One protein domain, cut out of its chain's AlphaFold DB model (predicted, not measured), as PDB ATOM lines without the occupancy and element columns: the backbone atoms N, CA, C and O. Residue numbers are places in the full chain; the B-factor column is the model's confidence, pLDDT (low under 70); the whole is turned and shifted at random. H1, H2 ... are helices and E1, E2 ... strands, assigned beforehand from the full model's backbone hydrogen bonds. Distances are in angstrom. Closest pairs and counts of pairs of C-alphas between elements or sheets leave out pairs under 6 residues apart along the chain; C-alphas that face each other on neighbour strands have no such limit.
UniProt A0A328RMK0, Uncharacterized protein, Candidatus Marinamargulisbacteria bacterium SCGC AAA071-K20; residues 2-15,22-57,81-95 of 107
ATOM      1  N   LYS A   2     -19.931  -2.021 -23.975       57.59
ATOM      2  CA  LYS A   2     -19.099  -3.093 -24.575       57.59
ATOM      3  C   LYS A   2     -19.883  -4.063 -25.482       57.59
ATOM      4  O   LYS A   2     -19.353  -4.458 -26.506       57.59
ATOM      5  N   GLU A   3     -21.132  -4.369 -25.133       67.62
ATOM      6  CA  GLU A   3     -21.977  -5.336 -25.863       67.62
ATOM      7  C   GLU A   3     -22.297  -4.904 -27.302       67.62
ATOM      8  O   GLU A   3     -22.085  -5.683 -28.217       67.62
ATOM      9  N   ALA A   4     -22.692  -3.645 -27.527       61.28
ATOM     10  CA  ALA A   4     -23.044  -3.152 -28.867       61.28
ATOM     11  C   ALA A   4     -21.863  -3.149 -29.860       61.28
ATOM     12  O   ALA A   4     -22.079  -3.193 -31.067       61.28
ATOM     13  N   PHE A   5     -20.621  -3.081 -29.361       65.69
ATOM     14  CA  PHE A   5     -19.421  -3.196 -30.195       65.69
ATOM     15  C   PHE A   5     -19.153  -4.643 -30.593       65.69
ATOM     16  O   PHE A   5     -18.907  -4.908 -31.762       65.69
ATOM     17  N   GLN A   6     -19.232  -5.570 -29.632       70.56
ATOM     18  CA  GLN A   6     -19.048  -6.997 -29.907       70.56
ATOM     19  C   GLN A   6     -20.130  -7.522 -30.848       70.56
ATOM     20  O   GLN A   6     -19.820  -8.242 -31.782       70.56
ATOM     21  N   GLU A   7     -21.379  -7.102 -30.649       73.12
ATOM     22  CA  GLU A   7     -22.498  -7.455 -31.523       73.12
ATOM     23  C   GLU A   7     -22.272  -6.968 -32.962       73.12
ATOM     24  O   GLU A   7     -22.529  -7.705 -33.914       73.12
ATOM     25  N   LEU A   8     -21.761  -5.744 -33.131       71.31
ATOM     26  CA  LEU A   8     -21.439  -5.195 -34.444       71.31
ATOM     27  C   LEU A   8     -20.304  -5.978 -35.116       71.31
ATOM     28  O   LEU A   8     -20.457  -6.366 -36.268       71.31
ATOM     29  N   GLU A   9     -19.205  -6.233 -34.395       71.38
ATOM     30  CA  GLU A   9     -18.071  -7.028 -34.885       71.38
ATOM     31  C   GLU A   9     -18.507  -8.443 -35.282       71.38
ATOM     32  O   GLU A   9     -18.178  -8.893 -36.374       71.38
ATOM     33  N   GLU A  10     -19.294  -9.129 -34.447       77.38
ATOM     34  CA  GLU A  10     -19.810 -10.472 -34.745       77.38
ATOM     35  C   GLU A  10     -20.719 -10.483 -35.977       77.38
ATOM     36  O   GLU A  10     -20.627 -11.400 -36.788       77.38
ATOM     37  N   SER A  11     -21.546  -9.448 -36.161       70.06
ATOM     38  CA  SER A  11     -22.506  -9.374 -37.275       70.06
ATOM     39  C   SER A  11     -21.844  -9.238 -38.647       70.06
ATOM     40  O   SER A  11     -22.459  -9.572 -39.657       70.06
ATOM     41  N   VAL A  12     -20.613  -8.723 -38.698       71.81
ATOM     42  CA  VAL A  12     -19.869  -8.527 -39.952       71.81
ATOM     43  C   VAL A  12     -18.662  -9.450 -40.082       71.81
ATOM     44  O   VAL A  12     -18.009  -9.448 -41.120       71.81
ATOM     45  N   LYS A  13     -18.366 -10.248 -39.052       74.00
ATOM     46  CA  LYS A  13     -17.195 -11.129 -39.010       74.00
ATOM     47  C   LYS A  13     -17.184 -12.155 -40.139       74.00
ATOM     48  O   LYS A  13     -16.129 -12.424 -40.688       74.00
ATOM     49  N   ASP A  14     -18.346 -12.703 -40.483       69.44
ATOM     50  CA  ASP A  14     -18.463 -13.690 -41.564       69.44
ATOM     51  C   ASP A  14     -18.343 -13.052 -42.960       69.44
ATOM     52  O   ASP A  14     -18.183 -13.762 -43.948       69.44
ATOM     53  N   LEU A  15     -18.451 -11.721 -43.045       69.31
ATOM     54  CA  LEU A  15     -18.301 -10.955 -44.282       69.31
ATOM     55  C   LEU A  15     -16.857 -10.481 -44.452       69.31
ATOM     56  O   LEU A  15     -16.300 -10.580 -45.537       69.31
ATOM     57  N   SER A  22     -11.999  -4.418 -49.192       65.56
ATOM     58  CA  SER A  22     -13.110  -3.521 -48.880       65.56
ATOM     59  C   SER A  22     -14.410  -4.129 -49.397       65.56
ATOM     60  O   SER A  22     -14.552  -4.355 -50.599       65.56
ATOM     61  N   LEU A  23     -15.373  -4.366 -48.506       66.56
ATOM     62  CA  LEU A  23     -16.709  -4.814 -48.900       66.56
ATOM     63  C   LEU A  23     -17.682  -3.653 -48.982       66.56
ATOM     64  O   LEU A  23     -17.818  -2.898 -48.024       66.56
ATOM     65  N   TYR A  24     -18.429  -3.580 -50.080       75.88
ATOM     66  CA  TYR A  24     -19.468  -2.581 -50.304       75.88
ATOM     67  C   TYR A  24     -20.833  -3.256 -50.367       75.88
ATOM     68  O   TYR A  24     -21.122  -3.990 -51.310       75.88
ATOM     69  N   ILE A  25     -21.702  -2.978 -49.397       74.06
ATOM     70  CA  ILE A  25     -23.076  -3.490 -49.376       74.06
ATOM     71  C   ILE A  25     -24.020  -2.344 -49.695       74.06
ATOM     72  O   ILE A  25     -24.132  -1.395 -48.915       74.06
ATOM     73  N   THR A  26     -24.713  -2.436 -50.830       74.75
ATOM     74  CA  THR A  26     -25.667  -1.403 -51.250       74.75
ATOM     75  C   THR A  26     -27.100  -1.905 -51.257       74.75
ATOM     76  O   THR A  26     -27.396  -2.875 -51.954       74.75
ATOM     77  N   ASN A  27     -27.999  -1.205 -50.569       75.44
ATOM     78  CA  ASN A  27     -29.449  -1.414 -50.630       75.44
ATOM     79  C   ASN A  27     -30.171  -0.091 -50.950       75.44
ATOM     80  O   ASN A  27     -29.619   1.003 -50.811       75.44
ATOM     81  N   VAL A  28     -31.425  -0.184 -51.400       72.94
ATOM     82  CA  VAL A  28     -32.286   0.983 -51.633       72.94
ATOM     83  C   VAL A  28     -33.593   0.808 -50.874       72.94
ATOM     84  O   VAL A  28     -34.457   0.038 -51.292       72.94
ATOM     85  N   ASP A  29     -33.769   1.583 -49.806       68.31
ATOM     86  CA  ASP A  29     -35.029   1.633 -49.072       68.31
ATOM     87  C   ASP A  29     -36.064   2.499 -49.818       68.31
ATOM     88  O   ASP A  29     -35.763   3.590 -50.324       68.31
ATOM     89  N   GLN A  30     -37.297   1.991 -49.896       61.56
ATOM     90  CA  GLN A  30     -38.463   2.615 -50.531       61.56
ATOM     91  C   GLN A  30     -39.631   2.848 -49.547       61.56
ATOM     92  O   GLN A  30     -40.724   3.223 -49.975       61.56
ATOM     93  N   SER A  31     -39.420   2.632 -48.245       59.47
ATOM     94  CA  SER A  31     -40.456   2.584 -47.204       59.47
ATOM     95  C   SER A  31     -41.195   3.909 -46.948       59.47
ATOM     96  O   SER A  31     -42.370   3.890 -46.574       59.47
ATOM     97  N   LEU A  32     -40.568   5.068 -47.187       48.88
ATOM     98  CA  LEU A  32     -41.145   6.389 -46.902       48.88
ATOM     99  C   LEU A  32     -41.248   7.251 -48.172       48.88
ATOM    100  O   LEU A  32     -40.258   7.745 -48.703       48.88
ATOM    101  N   TRP A  33     -42.481   7.427 -48.661       51.28
ATOM    102  CA  TRP A  33     -42.906   8.409 -49.673       51.28
ATOM    103  C   TRP A  33     -41.867   8.757 -50.757       51.28
ATOM    104  O   TRP A  33     -41.264   9.824 -50.726       51.28
ATOM    105  N   LYS A  34     -41.702   7.900 -51.775       55.34
ATOM    106  CA  LYS A  34     -40.929   8.163 -53.017       55.34
ATOM    107  C   LYS A  34     -39.438   8.533 -52.853       55.34
ATOM    108  O   LYS A  34     -38.752   8.637 -53.871       55.34
ATOM    109  N   LEU A  35     -38.912   8.720 -51.644       59.84
ATOM    110  CA  LEU A  35     -37.517   9.084 -51.415       59.84
ATOM    111  C   LEU A  35     -36.686   7.814 -51.281       59.84
ATOM    112  O   LEU A  35     -36.556   7.242 -50.206       59.84
ATOM    113  N   LYS A  36     -36.112   7.392 -52.410       70.50
ATOM    114  CA  LYS A  36     -35.119   6.319 -52.439       70.50
ATOM    115  C   LYS A  36     -33.929   6.732 -51.576       70.50
ATOM    116  O   LYS A  36     -33.261   7.717 -51.899       70.50
ATOM    117  N   THR A  37     -33.687   5.991 -50.501       76.56
ATOM    118  CA  THR A  37     -32.474   6.139 -49.692       76.56
ATOM    119  C   THR A  37     -31.569   4.967 -50.012       76.56
ATOM    120  O   THR A  37     -31.943   3.821 -49.797       76.56
ATOM    121  N   CYS A  38     -30.413   5.261 -50.592       82.44
ATOM    122  CA  CYS A  38     -29.358   4.289 -50.812       82.44
ATOM    123  C   CYS A  38     -28.491   4.242 -49.557       82.44
ATOM    124  O   CYS A  38     -28.019   5.301 -49.125       82.44
ATOM    125  N   TYR A  39     -28.288   3.056 -48.995       84.81
ATOM    126  CA  TYR A  39     -27.226   2.852 -48.021       84.81
ATOM    127  C   TYR A  39     -26.071   2.143 -48.710       84.81
ATOM    128  O   TYR A  39     -26.289   1.262 -49.533       84.81
ATOM    129  N   CYS A  40     -24.853   2.558 -48.393       88.19
ATOM    130  CA  CYS A  40     -23.626   1.876 -48.766       88.19
ATOM    131  C   CYS A  40     -22.852   1.629 -47.476       88.19
ATOM    132  O   CYS A  40     -22.389   2.586 -46.855       88.19
ATOM    133  N   LEU A  41     -22.768   0.371 -47.057       89.12
ATOM    134  CA  LEU A  41     -21.925  -0.047 -45.947       89.12
ATOM    135  C   LEU A  41     -20.579  -0.489 -46.513       89.12
ATOM    136  O   LEU A  41     -20.538  -1.368 -47.367       89.12
ATOM    137  N   ILE A  42     -19.515   0.150 -46.049       88.44
ATOM    138  CA  ILE A  42     -18.126  -0.138 -46.375       88.44
ATOM    139  C   ILE A  42     -17.523  -0.803 -45.146       88.44
ATOM    140  O   ILE A  42     -17.565  -0.232 -44.052       88.44
ATOM    141  N   LEU A  43     -16.988  -2.004 -45.319       84.56
ATOM    142  CA  LEU A  43     -16.309  -2.737 -44.259       84.56
ATOM    143  C   LEU A  43     -14.839  -2.887 -44.628       84.56
ATOM    144  O   LEU A  43     -14.515  -3.433 -45.677       84.56
ATOM    145  N   GLU A  44     -13.974  -2.397 -43.747       83.50
ATOM    146  CA  GLU A  44     -12.526  -2.550 -43.809       83.50
ATOM    147  C   GLU A  44     -12.021  -3.054 -42.452       83.50
ATOM    148  O   GLU A  44     -12.700  -2.958 -41.427       83.50
ATOM    149  N   LYS A  45     -10.782  -3.545 -42.414       78.69
ATOM    150  CA  LYS A  45     -10.184  -4.122 -41.203       78.69
ATOM    151  C   LYS A  45     -10.143  -3.170 -40.001       78.69
ATOM    152  O   LYS A  45     -10.273  -3.614 -38.864       78.69
ATOM    153  N   SER A  46      -9.926  -1.878 -40.239       83.38
ATOM    154  CA  SER A  46      -9.779  -0.860 -39.188       83.38
ATOM    155  C   SER A  46     -10.979   0.078 -39.060       83.38
ATOM    156  O   SER A  46     -11.059   0.837 -38.092       83.38
ATOM    157  N   ARG A  47     -11.928   0.036 -40.003       87.88
ATOM    158  CA  ARG A  47     -13.070   0.952 -40.016       87.88
ATOM    159  C   ARG A  47     -14.315   0.343 -40.644       87.88
ATOM    160  O   ARG A  47     -14.245  -0.465 -41.563       87.88
ATOM    161  N   MET A  48     -15.465   0.819 -40.188       90.00
ATOM    162  CA  MET A  48     -16.757   0.581 -40.827       90.00
ATOM    163  C   MET A  48     -17.378   1.924 -41.188       90.00
ATOM    164  O   MET A  48     -17.508   2.792 -40.327       90.00
ATOM    165  N   GLU A  49     -17.800   2.106 -42.432       91.38
ATOM    166  CA  GLU A  49     -18.423   3.347 -42.890       91.38
ATOM    167  C   GLU A  49     -19.813   3.072 -43.465       91.38
ATOM    168  O   GLU A  49     -19.982   2.257 -44.360       91.38
ATOM    169  N   LEU A  50     -20.828   3.777 -42.974       91.94
ATOM    170  CA  LEU A  50     -22.174   3.763 -43.528       91.94
ATOM    171  C   LEU A  50     -22.468   5.099 -44.206       91.94
ATOM    172  O   LEU A  50     -22.600   6.140 -43.552       91.94
ATOM    173  N   ILE A  51     -22.639   5.060 -45.522       91.44
ATOM    174  CA  ILE A  51     -23.056   6.203 -46.326       91.44
ATOM    175  C   ILE A  51     -24.553   6.095 -46.596       91.44
ATOM    176  O   ILE A  51     -25.014   5.176 -47.262       91.44
ATOM    177  N   GLU A  52     -25.309   7.088 -46.143       89.75
ATOM    178  CA  GLU A  52     -26.739   7.245 -46.401       89.75
ATOM    179  C   GLU A  52     -26.945   8.356 -47.423       89.75
ATOM    180  O   GLU A  52     -26.566   9.512 -47.192       89.75
ATOM    181  N   ARG A  53     -27.578   8.042 -48.552       87.31
ATOM    182  CA  ARG A  53     -27.845   9.016 -49.610       87.31
ATOM    183  C   ARG A  53     -29.298   8.971 -50.054       87.31
ATOM    184  O   ARG A  53     -29.755   7.992 -50.629       87.31
ATOM    185  N   SER A  54     -29.990  10.087 -49.882       84.38
ATOM    186  CA  SER A  54     -31.316  10.353 -50.436       84.38
ATOM    187  C   SER A  54     -31.315  11.701 -51.176       84.38
ATOM    188  O   SER A  54     -30.341  12.455 -51.086       84.38
ATOM    189  N   PRO A  55     -32.386  12.060 -51.910       82.12
ATOM    190  CA  PRO A  55     -32.479  13.363 -52.576       82.12
ATOM    191  C   PRO A  55     -32.350  14.583 -51.647       82.12
ATOM    192  O   PRO A  55     -31.993  15.660 -52.114       82.12
ATOM    193  N   ILE A  56     -32.642  14.428 -50.351       83.50
ATOM    194  CA  ILE A  56     -32.660  15.524 -49.366       83.50
ATOM    195  C   ILE A  56     -31.549  15.422 -48.317       83.50
ATOM    196  O   ILE A  56     -31.340  16.361 -47.552       83.50
ATOM    197  N   GLN A  57     -30.851  14.289 -48.251       83.44
ATOM    198  CA  GLN A  57     -29.892  14.006 -47.192       83.44
ATOM    199  C   GLN A  57     -28.700  13.218 -47.729       83.44
ATOM    200  O   GLN A  57     -28.852  12.220 -48.426       83.44
ATOM    201  N   PHE A  81     -24.145   7.134 -29.427       87.12
ATOM    202  CA  PHE A  81     -24.537   7.120 -30.834       87.12
ATOM    203  C   PHE A  81     -24.280   5.760 -31.502       87.12
ATOM    204  O   PHE A  81     -24.939   5.441 -32.488       87.12
ATOM    205  N   ILE A  82     -23.403   4.920 -30.928       84.62
ATOM    206  CA  ILE A  82     -23.104   3.588 -31.471       84.62
ATOM    207  C   ILE A  82     -24.366   2.737 -31.634       84.62
ATOM    208  O   ILE A  82     -24.515   2.065 -32.639       84.62
ATOM    209  N   GLY A  83     -25.330   2.839 -30.713       86.31
ATOM    210  CA  GLY A  83     -26.566   2.060 -30.800       86.31
ATOM    211  C   GLY A  83     -27.462   2.450 -31.981       86.31
ATOM    212  O   GLY A  83     -28.204   1.607 -32.476       86.31
ATOM    213  N   GLU A  84     -27.415   3.705 -32.448       85.94
ATOM    214  CA  GLU A  84     -28.107   4.104 -33.684       85.94
ATOM    215  C   GLU A  84     -27.392   3.515 -34.901       85.94
ATOM    216  O   GLU A  84     -28.041   2.974 -35.790       85.94
ATOM    217  N   PHE A  85     -26.060   3.571 -34.909       88.19
ATOM    218  CA  PHE A  85     -25.243   3.012 -35.980       88.19
ATOM    219  C   PHE A  85     -25.403   1.494 -36.108       88.19
ATOM    220  O   PHE A  85     -25.727   1.027 -37.196       88.19
ATOM    221  N   THR A  86     -25.299   0.744 -35.005       87.06
ATOM    222  CA  THR A  86     -25.494  -0.715 -34.980       87.06
ATOM    223  C   THR A  86     -26.842  -1.108 -35.582       87.06
ATOM    224  O   THR A  86     -26.895  -1.969 -36.452       87.06
ATOM    225  N   LYS A  87     -27.928  -0.412 -35.216       86.69
ATOM    226  CA  LYS A  87     -29.261  -0.672 -35.784       86.69
ATOM    227  C   LYS A  87     -29.314  -0.471 -37.297       86.69
ATOM    228  O   LYS A  87     -29.971  -1.242 -37.989       86.69
ATOM    229  N   LYS A  88     -28.657   0.571 -37.815       86.69
ATOM    230  CA  LYS A  88     -28.631   0.828 -39.259       86.69
ATOM    231  C   LYS A  88     -27.797  -0.209 -40.001       86.69
ATOM    232  O   LYS A  88     -28.229  -0.672 -41.050       86.69
ATOM    233  N   VAL A  89     -26.654  -0.603 -39.442       87.62
ATOM    234  CA  VAL A  89     -25.829  -1.683 -39.996       87.62
ATOM    235  C   VAL A  89     -26.626  -2.983 -40.050       87.62
ATOM    236  O   VAL A  89     -26.725  -3.575 -41.117       87.62
ATOM    237  N   HIS A  90     -27.285  -3.378 -38.957       86.44
ATOM    238  CA  HIS A  90     -28.147  -4.564 -38.946       86.44
ATOM    239  C   HIS A  90     -29.241  -4.523 -40.004       86.44
ATOM    240  O   HIS A  90     -29.457  -5.526 -40.667       86.44
ATOM    241  N   SER A  91     -29.877  -3.371 -40.221       84.69
ATOM    242  CA  SER A  91     -30.875  -3.230 -41.286       84.69
ATOM    243  C   SER A  91     -30.285  -3.471 -42.681       84.69
ATOM    244  O   SER A  91     -30.940  -4.090 -43.515       84.69
ATOM    245  N   VAL A  92     -29.063  -2.999 -42.949       84.50
ATOM    246  CA  VAL A  92     -28.380  -3.236 -44.233       84.50
ATOM    247  C   VAL A  92     -28.006  -4.712 -44.392       84.50
ATOM    248  O   VAL A  92     -28.199  -5.282 -45.463       84.50
ATOM    249  N   LEU A  93     -27.513  -5.345 -43.326       83.56
ATOM    250  CA  LEU A  93     -27.170  -6.769 -43.318       83.56
ATOM    251  C   LEU A  93     -28.407  -7.668 -43.463       83.56
ATOM    252  O   LEU A  93     -28.365  -8.677 -44.163       83.56
ATOM    253  N   GLU A  94     -29.528  -7.293 -42.850       84.75
ATOM    254  CA  GLU A  94     -30.807  -7.982 -43.017       84.75
ATOM    255  C   GLU A  94     -31.304  -7.880 -44.467       84.75
ATOM    256  O   GLU A  94     -31.763  -8.871 -45.036       84.75
ATOM    257  N   ASP A  95     -31.178  -6.713 -45.103       83.00
ATOM    258  CA  ASP A  95     -31.505  -6.560 -46.523       83.00
ATOM    259  C   ASP A  95     -30.586  -7.396 -47.418       83.00
ATOM    260  O   ASP A  95     -31.052  -7.958 -48.410       83.00
TER     261      ASP A  95
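What this domain is: This is residues 2 to 15, 22 to 57 and 81 to 95 of the 107 residues of an uncharacterized protein of Candidatus Marinamargulisbacteria bacterium SCGC AAA071-K20 (UniProt A0A328RMK0). A small antiparallel sheet of three strands, E1, E2 and E3, has one helix, H2, crossing one of its faces, and a second helix, H1, runs side by side with H2 and only grazes the sheet. The printed part has 65 residues, with two named helices and three named strands in the order H1, E1, E2, E3, H2. The sheet's order is E1, E2, E3, and the class is mixed, helices and strands. The whole is compact, with a radius of gyration of the C-alphas of 12.4 A, and its outline is elongated, spanning 36 by 23 by 19 A.

Where its parts are: H1, residues 2 to 13, begins with C-alpha 2 at (-19.099, -3.093, -24.575) and is 16.6 A long from first to last C-alpha. E1, residues 23 to 29, measures 19.4 A. E2, residues 37 to 43, measures 19.2 A, and E3, residues 47 to 53, begins with C-alpha 47 at (-13.070, 0.952, -40.016) and measures 19.4 A. H2, residues 81 to 95, is the longest helix, 22.0 A, and ends with C-alpha 95 at (-31.505, -6.560, -46.523).

How they stand to each other: E1, E2 and E3 form a meander, each strand the antiparallel neighbour of the one before, with E1 and E3 as edge strands. In the hairpin of E1 and E2 the directions stand at 163 degrees, and N 25 and O 41 are within hydrogen-bond range at 2.8 A. In the hairpin of E2 and E3 the angle is 169 degrees, and N 42 and O 49 are within hydrogen-bond range at 2.7 A. H2 is on one face of the sheet, forming two layers, one of strands and one of helix, at a height over the sheet of 9.3 A. It runs across the strands, at 82 degrees to E1 on the local plane. It lies over E1 with 4 of its C-alphas, and only just over E2 and over E3, with 3 each. The closest C-alphas of E1 and H2 are those of Asn 27 and Val 92, 6.7 A apart. H1 and H2 touch and run the same way at a shallow tilt of 26 degrees; their closest C-alphas, of Leu 8 and Thr 86, are 6.1 A apart. H1 is only just on the sheet, with 5 pairs of C-alphas within 10 A, and only grazes it with residues 8 to 13. In H1 and H2 every O i to N i+4 pair is within hydrogen-bond range.

The domain as a whole: The two C-alphas farthest apart, of Lys 2 and Lys 34, are 37.6 A from each other. Residues 16 to 21 are not printed, with 10.2 A between C-alphas 15 and 22; residues 58 to 80 are not printed, with 18.5 A between C-alphas 57 and 81. Of the links printed whole, E2 to E3 is tight and E1 to E2 is short. The mean pLDDT of the printed part is 77.6, and it is under 70 in residues 2 to 5, 14 to 15, 22 to 23 and 29 to 35.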